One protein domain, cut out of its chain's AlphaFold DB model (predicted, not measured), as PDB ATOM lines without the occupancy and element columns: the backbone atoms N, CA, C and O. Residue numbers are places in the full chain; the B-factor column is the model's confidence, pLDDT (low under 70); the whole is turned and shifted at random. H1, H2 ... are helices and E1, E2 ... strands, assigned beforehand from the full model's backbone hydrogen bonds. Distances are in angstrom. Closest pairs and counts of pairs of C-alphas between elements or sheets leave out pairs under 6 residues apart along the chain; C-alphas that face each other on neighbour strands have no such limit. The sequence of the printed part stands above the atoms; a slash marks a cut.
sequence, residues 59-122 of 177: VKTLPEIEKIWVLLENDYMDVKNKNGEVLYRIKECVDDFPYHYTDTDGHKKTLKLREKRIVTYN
ATOM      1  N   VAL A  59     188.772 136.607  96.356       91.25
ATOM      2  CA  VAL A  59     189.077 136.173  94.981       91.25
ATOM      3  C   VAL A  59     187.812 136.113  94.115       91.25
ATOM      4  O   VAL A  59     187.812 136.572  92.979       91.25
ATOM      5  N   LYS A  60     186.682 135.654  94.676       88.81
ATOM      6  CA  LYS A  60     185.396 135.543  93.959       88.81
ATOM      7  C   LYS A  60     184.887 136.877  93.402       88.81
ATOM      8  O   LYS A  60     184.194 136.885  92.388       88.81
ATOM      9  N   THR A  61     185.225 137.992  94.048       88.00
ATOM     10  CA  THR A  61     184.759 139.336  93.674       88.00
ATOM     11  C   THR A  61     185.809 140.149  92.921       88.00
ATOM     12  O   THR A  61     185.580 141.328  92.676       88.00
ATOM     13  N   LEU A  62     186.968 139.566  92.595       90.00
ATOM     14  CA  LEU A  62     187.981 140.259  91.803       90.00
ATOM     15  C   LEU A  62     187.533 140.412  90.331       90.00
ATOM     16  O   LEU A  62     186.772 139.572  89.832       90.00
ATOM     17  N   PRO A  63     188.008 141.457  89.633       91.56
ATOM     18  CA  PRO A  63     188.045 141.525  88.177       91.56
ATOM     19  C   PRO A  63     188.616 140.258  87.531       91.56
ATOM     20  O   PRO A  63     189.481 139.593  88.101       91.56
ATOM     21  N   GLU A  64     188.160 139.949  86.319       93.50
ATOM     22  CA  GLU A  64     188.489 138.692  85.635       93.50
ATOM     23  C   GLU A  64     189.992 138.504  85.410       93.50
ATOM     24  O   GLU A  64     190.542 137.457  85.738       93.50
ATOM     25  N   ILE A  65     190.684 139.553  84.958       93.44
ATOM     26  CA  ILE A  65     192.140 139.536  84.743       93.44
ATOM     27  C   ILE A  65     192.881 139.139  86.028       93.44
ATOM     28  O   ILE A  65     193.801 138.324  86.013       93.44
ATOM     29  N   GLU A  66     192.448 139.681  87.164       93.12
ATOM     30  CA  GLU A  66     193.069 139.416  88.459       93.12
ATOM     31  C   GLU A  66     192.743 138.003  88.962       93.12
ATOM     32  O   GLU A  66     193.597 137.362  89.570       93.12
ATOM     33  N   LYS A  67     191.532 137.496  88.694       95.38
ATOM     34  CA  LYS A  67     191.166 136.101  88.986       95.38
ATOM     35  C   LYS A  67     192.025 135.128  88.195       95.38
ATOM     36  O   LYS A  67     192.542 134.185  88.784       95.38
ATOM     37  N   ILE A  68     192.194 135.371  86.897       95.62
ATOM     38  CA  ILE A  68     193.051 134.551  86.037       95.62
ATOM     39  C   ILE A  68     194.466 134.535  86.614       95.62
ATOM     40  O   ILE A  68     194.995 133.462  86.882       95.62
ATOM     41  N   TRP A  69     195.040 135.702  86.919       96.12
ATOM     42  CA  TRP A  69     196.378 135.791  87.512       96.12
ATOM     43  C   TRP A  69     196.527 134.999  88.824       96.12
ATOM     44  O   TRP A  69     197.529 134.300  89.006       96.12
ATOM     45  N   VAL A  70     195.525 135.062  89.712       95.69
ATOM     46  CA  VAL A  70     195.479 134.281  90.965       95.69
ATOM     47  C   VAL A  70     195.489 132.770  90.695       95.69
ATOM     48  O   VAL A  70     196.115 132.027  91.453       95.69
ATOM     49  N   LEU A  71     194.779 132.317  89.657       94.12
ATOM     50  CA  LEU A  71     194.570 130.900  89.346       94.12
ATOM     51  C   LEU A  71     195.683 130.277  88.497       94.12
ATOM     52  O   LEU A  71     195.812 129.056  88.490       94.12
ATOM     53  N   LEU A  72     196.481 131.085  87.798       95.50
ATOM     54  CA  LEU A  72     197.637 130.593  87.059       95.50
ATOM     55  C   LEU A  72     198.678 129.990  88.016       95.50
ATOM     56  O   LEU A  72     199.119 130.651  88.960       95.50
ATOM     57  N   GLU A  73     199.095 128.754  87.743       93.06
ATOM     58  CA  GLU A  73     199.993 127.978  88.610       93.06
ATOM     59  C   GLU A  73     201.435 128.503  88.643       93.06
ATOM     60  O   GLU A  73     202.173 128.217  89.587       93.06
ATOM     61  N   ASN A  74     201.845 129.285  87.641       94.81
ATOM     62  CA  ASN A  74     203.184 129.863  87.577       94.81
ATOM     63  C   ASN A  74     203.404 130.946  88.653       94.81
ATOM     64  O   ASN A  74     202.459 131.491  89.227       94.81
ATOM     65  N   ASP A  75     204.674 131.270  88.903       95.88
ATOM     66  CA  ASP A  75     205.173 132.299  89.839       95.88
ATOM     67  C   ASP A  75     204.870 132.065  91.327       95.88
ATOM     68  O   ASP A  75     205.257 132.869  92.176       95.88
ATOM     69  N   TYR A  76     204.192 130.971  91.673       97.19
ATOM     70  CA  TYR A  76     204.061 130.562  93.062       97.19
ATOM     71  C   TYR A  76     205.393 130.027  93.587       97.19
ATOM     72  O   TYR A  76     205.974 129.097  93.033       97.19
ATOM     73  N   MET A  77     205.834 130.576  94.714       97.38
ATOM     74  CA  MET A  77     206.978 130.081  95.468       97.38
ATOM     75  C   MET A  77     206.496 129.226  96.638       97.38
ATOM     76  O   MET A  77     205.627 129.645  97.408       97.38
ATOM     77  N   ASP A  78     207.078 128.038  96.794       97.56
ATOM     78  CA  ASP A  78     206.810 127.166  97.934       97.56
ATOM     79  C   ASP A  78     207.532 127.682  99.186       97.56
ATOM     80  O   ASP A  78     208.760 127.780  99.223       97.56
ATOM     81  N   VAL A  79     206.778 127.921 100.256       97.25
ATOM     82  CA  VAL A  79     207.322 128.109 101.603       97.25
ATOM     83  C   VAL A  79     207.287 126.766 102.316       97.25
ATOM     84  O   VAL A  79     206.216 126.195 102.539       97.25
ATOM     85  N   LYS A  80     208.467 126.248 102.661       97.38
ATOM     86  CA  LYS A  80     208.651 124.900 103.210       97.38
ATOM     87  C   LYS A  80     208.999 124.930 104.697       97.38
ATOM     88  O   LYS A  80     209.557 125.905 105.195       97.38
ATOM     89  N   ASN A  81     208.661 123.861 105.413       94.88
ATOM     90  CA  ASN A  81     209.136 123.645 106.778       94.88
ATOM     91  C   ASN A  81     210.565 123.070 106.789       94.88
ATOM     92  O   ASN A  81     211.157 122.804 105.744       94.88
ATOM     93  N   LYS A  82     211.110 122.838 107.991       95.81
ATOM     94  CA  LYS A  82     212.448 122.251 108.185       95.81
ATOM     95  C   LYS A  82     212.612 120.857 107.558       95.81
ATOM     96  O   LYS A  82     213.731 120.477 107.245       95.81
ATOM     97  N   ASN A  83     211.514 120.130 107.352       95.00
ATOM     98  CA  ASN A  83     211.505 118.788 106.767       95.00
ATOM     99  C   ASN A  83     211.362 118.817 105.232       95.00
ATOM    100  O   ASN A  83     211.291 117.766 104.603       95.00
ATOM    101  N   GLY A  84     211.287 120.004 104.618       94.19
ATOM    102  CA  GLY A  84     211.099 120.170 103.175       94.19
ATOM    103  C   GLY A  84     209.645 120.083 102.696       94.19
ATOM    104  O   GLY A  84     209.395 120.207 101.497       94.19
ATOM    105  N   GLU A  85     208.674 119.926 103.598       94.62
ATOM    106  CA  GLU A  85     207.251 119.882 103.250       94.62
ATOM    107  C   GLU A  85     206.716 121.292 102.977       94.62
ATOM    108  O   GLU A  85     207.002 122.233 103.722       94.62
ATOM    109  N   VAL A  86     205.881 121.441 101.947       95.88
ATOM    110  CA  VAL A  86     205.254 122.726 101.605       95.88
ATOM    111  C   VAL A  86     204.197 123.093 102.651       95.88
ATOM    112  O   VAL A  86     203.192 122.400 102.810       95.88
ATOM    113  N   LEU A  87     204.400 124.216 103.345       96.25
ATOM    114  CA  LEU A  87     203.431 124.794 104.279       96.25
ATOM    115  C   LEU A  87     202.361 125.591 103.533       96.25
ATOM    116  O   LEU A  87     201.163 125.423 103.765       96.25
ATOM    117  N   TYR A  88     202.803 126.471 102.639       97.31
ATOM    118  CA  TYR A  88     201.953 127.262 101.761       97.31
ATOM    119  C   TYR A  88     202.757 127.731 100.551       97.31
ATOM    120  O   TYR A  88     203.984 127.677 100.537       97.31
ATOM    121  N   ARG A  89     202.047 128.200  99.535       97.56
ATOM    122  CA  ARG A  89     202.597 128.857  98.360       97.56
ATOM    123  C   ARG A  89     202.265 130.332  98.405       97.56
ATOM    124  O   ARG A  89     201.174 130.695  98.852       97.56
ATOM    125  N   ILE A  90     203.181 131.162  97.933       97.75
ATOM    126  CA  ILE A  90     202.998 132.607  97.845       97.75
ATOM    127  C   ILE A  90     203.276 133.085  96.424       97.75
ATOM    128  O   ILE A  90     204.231 132.638  95.797       97.75
ATOM    129  N   LYS A  91     202.433 133.984  95.925       97.56
ATOM    130  CA  LYS A  91     202.601 134.676  94.645       97.56
ATOM    131  C   LYS A  91     202.362 136.155  94.873       97.56
ATOM    132  O   LYS A  91     201.461 136.528  95.629       97.56
ATOM    133  N   GLU A  92     203.162 137.004  94.247       97.31
ATOM    134  CA  GLU A  92     203.045 138.447  94.410       97.31
ATOM    135  C   GLU A  92     203.287 139.208  93.112       97.31
ATOM    136  O   GLU A  92     203.964 138.730  92.208       97.31
ATOM    137  N   CYS A  93     202.710 140.400  93.021       96.38
ATOM    138  CA  CYS A  93     202.982 141.346  91.946       96.38
ATOM    139  C   CYS A  93     202.853 142.780  92.459       96.38
ATOM    140  O   CYS A  93     202.197 143.033  93.473       96.38
ATOM    141  N   VAL A  94     203.479 143.723  91.755       97.31
ATOM    142  CA  VAL A  94     203.290 145.158  91.981       97.31
ATOM    143  C   VAL A  94     202.834 145.779  90.672       97.31
ATOM    144  O   VAL A  94     203.603 145.819  89.710       97.31
ATOM    145  N   ASP A  95     201.596 146.262  90.635       96.50
ATOM    146  CA  ASP A  95     200.944 146.755  89.417       96.50
ATOM    147  C   ASP A  95     199.986 147.921  89.710       96.50
ATOM    148  O   ASP A  95     199.738 148.255  90.872       96.50
ATOM    149  N   ASP A  96     199.478 148.554  88.657       95.69
ATOM    150  CA  ASP A  96     198.493 149.629  88.704       95.69
ATOM    151  C   ASP A  96     197.067 149.085  88.566       95.69
ATOM    152  O   ASP A  96     196.611 148.708  87.485       95.69
ATOM    153  N   PHE A  97     196.313 149.103  89.665       93.00
ATOM    154  CA  PHE A  97     194.966 148.541  89.711       93.00
ATOM    155  C   PHE A  97     193.888 149.615  89.569       93.00
ATOM    156  O   PHE A  97     193.932 150.622  90.285       93.00
ATOM    157  N   PRO A  98     192.896 149.420  88.679       92.19
ATOM    158  CA  PRO A  98     191.814 150.371  88.503       92.19
ATOM    159  C   PRO A  98     190.796 150.271  89.642       92.19
ATOM    160  O   PRO A  98     190.324 149.196  90.010       92.19
ATOM    161  N   TYR A  99     190.397 151.431  90.145       89.62
ATOM    162  CA  TYR A  99     189.303 151.604  91.079       89.62
ATOM    163  C   TYR A  99     188.259 152.533  90.480       89.62
ATOM    164  O   TYR A  99     188.558 153.673  90.115       89.62
ATOM    165  N   HIS A 100     187.025 152.048  90.417       88.44
ATOM    166  CA  HIS A 100     185.883 152.823  89.955       88.44
ATOM    167  C   HIS A 100     185.139 153.409  91.149       88.44
ATOM    168  O   HIS A 100     184.820 152.698  92.107       88.44
ATOM    169  N   TYR A 101     184.856 154.704  91.091       86.06
ATOM    170  CA  TYR A 101     184.099 155.399  92.121       86.06
ATOM    171  C   TYR A 101     183.262 156.516  91.514       86.06
ATOM    172  O   TYR A 101     183.549 157.004  90.423       86.06
ATOM    173  N   THR A 102     182.229 156.918  92.240       86.69
ATOM    174  CA  THR A 102     181.442 158.107  91.926       86.69
ATOM    175  C   THR A 102     181.974 159.260  92.764       86.69
ATOM    176  O   THR A 102     182.186 159.090  93.969       86.69
ATOM    177  N   ASP A 103     182.259 160.398  92.139       84.62
ATOM    178  CA  ASP A 103     182.651 161.601  92.870       84.62
ATOM    179  C   ASP A 103     181.455 162.291  93.545       84.62
ATOM    180  O   ASP A 103     180.327 161.797  93.525       84.62
ATOM    181  N   THR A 104     181.722 163.417  94.205       82.56
ATOM    182  CA  THR A 104     180.704 164.220  94.894       82.56
ATOM    183  C   THR A 104     179.670 164.812  93.945       82.56
ATOM    184  O   THR A 104     178.551 165.069  94.375       82.56
ATOM    185  N   ASP A 105     180.024 164.967  92.670       88.25
ATOM    186  CA  ASP A 105     179.190 165.581  91.638       88.25
ATOM    187  C   ASP A 105     178.376 164.521  90.870       88.25
ATOM    188  O   ASP A 105     177.638 164.838  89.941       88.25
ATOM    189  N   GLY A 106     178.487 163.243  91.256       89.25
ATOM    190  CA  GLY A 106     177.759 162.129  90.647       89.25
ATOM    191  C   GLY A 106     178.455 161.503  89.435       89.25
ATOM    192  O   GLY A 106     177.922 160.564  88.837       89.25
ATOM    193  N   HIS A 107     179.657 161.950  89.075       91.44
ATOM    194  CA  HIS A 107     180.378 161.446  87.913       91.44
ATOM    195  C   HIS A 107     181.173 160.179  88.236       91.44
ATOM    196  O   HIS A 107     181.899 160.095  89.231       91.44
ATOM    197  N   LYS A 108     181.086 159.184  87.345       92.25
ATOM    198  CA  LYS A 108     181.914 157.974  87.417       92.25
ATOM    199  C   LYS A 108     183.350 158.310  87.026       92.25
ATOM    200  O   LYS A 108     183.607 158.764  85.913       92.25
ATOM    201  N   LYS A 109     184.289 158.029  87.922       91.31
ATOM    202  CA  LYS A 109     185.726 158.207  87.723       91.31
ATOM    203  C   LYS A 109     186.461 156.891  87.927       91.31
ATOM    204  O   LYS A 109     186.028 156.015  88.678       91.31
ATOM    205  N   THR A 110     187.607 156.786  87.267       92.00
ATOM    206  CA  THR A 110     188.543 155.673  87.422       92.00
ATOM    207  C   THR A 110     189.872 156.225  87.906       92.00
ATOM    208  O   THR A 110     190.417 157.142  87.297       92.00
ATOM    209  N   LEU A 111     190.391 155.673  88.999       91.50
ATOM    210  CA  LEU A 111     191.735 155.956  89.498       91.50
ATOM    211  C   LEU A 111     192.556 154.672  89.452       91.50
ATOM    212  O   LEU A 111     192.066 153.626  89.865       91.50
ATOM    213  N   LYS A 112     193.800 154.754  88.984       94.00
ATOM    214  CA  LYS A 112     194.755 153.651  89.097       94.00
ATOM    215  C   LYS A 112     195.619 153.852  90.335       94.00
ATOM    216  O   LYS A 112     196.119 154.953  90.550       94.00
ATOM    217  N   LEU A 113     195.762 152.807  91.144       93.69
ATOM    218  CA  LEU A 113     196.649 152.799  92.303       93.69
ATOM    219  C   LEU A 113     197.743 151.756  92.095       93.69
ATOM    220  O   LEU A 113     197.433 150.596  91.830       93.69
ATOM    221  N   ARG A 114     199.000 152.174  92.268       95.56
ATOM    222  CA  ARG A 114     200.154 151.276  92.315       95.56
ATOM    223  C   ARG A 114     200.124 150.516  93.638       95.56
ATOM    224  O   ARG A 114     200.345 151.109  94.694       95.56
ATOM    225  N   GLU A 115     199.854 149.218  93.601       95.00
ATOM    226  CA  GLU A 115     199.728 148.384  94.801       95.00
ATOM    227  C   GLU A 115     200.562 147.114  94.671       95.00
ATOM    228  O   GLU A 115     200.723 146.567  93.580       95.00
ATOM    229  N   LYS A 116     201.044 146.599  95.806       96.62
ATOM    230  CA  LYS A 116     201.537 145.225  95.891       96.62
ATOM    231  C   LYS A 116     200.377 144.301  96.233       96.62
ATOM    232  O   LYS A 116     199.664 144.534  97.209       96.62
ATOM    233  N   ARG A 117     200.215 143.225  95.471       95.56
ATOM    234  CA  ARG A 117     199.269 142.152  95.771       95.56
ATOM    235  C   ARG A 117     200.011 140.894  96.140       95.56
ATOM    236  O   ARG A 117     201.003 140.553  95.512       95.56
ATOM    237  N   ILE A 118     199.498 140.218  97.158       96.31
ATOM    238  CA  ILE A 118     200.044 138.970  97.672       96.31
ATOM    239  C   ILE A 118     198.900 137.969  97.731       96.31
ATOM    240  O   ILE A 118     197.825 138.262  98.257       96.31
ATOM    241  N   VAL A 119     199.144 136.788  97.183       96.06
ATOM    242  CA  VAL A 119     198.235 135.652  97.210       96.06
ATOM    243  C   VAL A 119     198.923 134.535  97.962       96.06
ATOM    244  O   VAL A 119     200.080 134.217  97.691       96.06
ATOM    245  N   THR A 120     198.205 133.930  98.897       95.19
ATOM    246  CA  THR A 120     198.668 132.750  99.616       95.19
ATOM    247  C   THR A 120     197.741 131.577  99.335       95.19
ATOM    248  O   THR A 120     196.515 131.704  99.346       95.19
ATOM    249  N   TYR A 121     198.335 130.416  99.085       95.56
ATOM    250  CA  TYR A 121     197.631 129.157  98.891       95.56
ATOM    251  C   TYR A 121     198.176 128.126  99.873       95.56
ATOM    252  O   TYR A 121     199.356 127.800  99.843       95.56
ATOM    253  N   ASN A 122     197.330 127.593 100.751       95.81
ATOM    254  CA  ASN A 122     197.724 126.545 101.689       95.81
ATOM    255  C   ASN A 122     197.146 125.195 101.220       95.81
ATOM    256  O   ASN A 122     195.923 125.034 101.272       95.81
TER     257      ASN A 122
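AT A GLANCE: This is residues 59 to 122 of the 177 residues of an uncharacterized protein of Anaerostipes sp. 494a (UniProt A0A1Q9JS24). A long, narrow ribbon of two strands, E2 and E3, makes the length of the domain; both strands bend on the way, the short strand E1 is beside E2 at one end, and one short helix, H1, lies over one face of the ribbon. The printed part has 64 residues, with one named helix and three named strands in the order H1, E1, E2, E3. The sheet's order is E1, E2, E3, antiparallel throughout, and the class is mostly strand. The whole is only just extended, close to loose, with a radius of gyration of the C-alphas of 16.4 A; it is a rod spanning 59 by 18 by 16 A.

IN THESE COORDINATES: E2, residues 86 to 102, is 43.7 A long and begins at C-alpha 86 (205.254, 122.726, 101.605). E3, residues 108 to 121, is 34.8 A long and ends at C-alpha 121 (197.631, 129.157, 98.891). E1 is residues 77 to 80. H1, residues 64 to 71, begins at C-alpha 64 (188.489, 138.692, 85.635).

HOW THE PARTS SIT: E1, E2 and E3 form a meander, each strand the antiparallel neighbour of the one before. The hairpin E2 and E3 has N 97 and O 113 within hydrogen-bond range at 2.9 A. E2 bends by 68 degrees at residue 95 and E3 by 72 degrees at residue 114. In the hairpin E1 and E2, N 79 and O 88 are 2.8 A apart. E1 and E3 are apart. H1 is on the sheet at a height of 9.4 A, over E3 and along the strands, at 6 degrees to E3 on the local plane. The closest C-alphas of H1 and E3, those of Val 70 and Val 119, are 7.0 A apart. In H1 every O i to N i+4 pair is within hydrogen-bond range.

THE WHOLE: The two C-alphas farthest apart, those of Asn 83 and Asp 105, are 58.8 A apart. The printed part has no cut, and the three links are tight. No printed residue is under pLDDT 70.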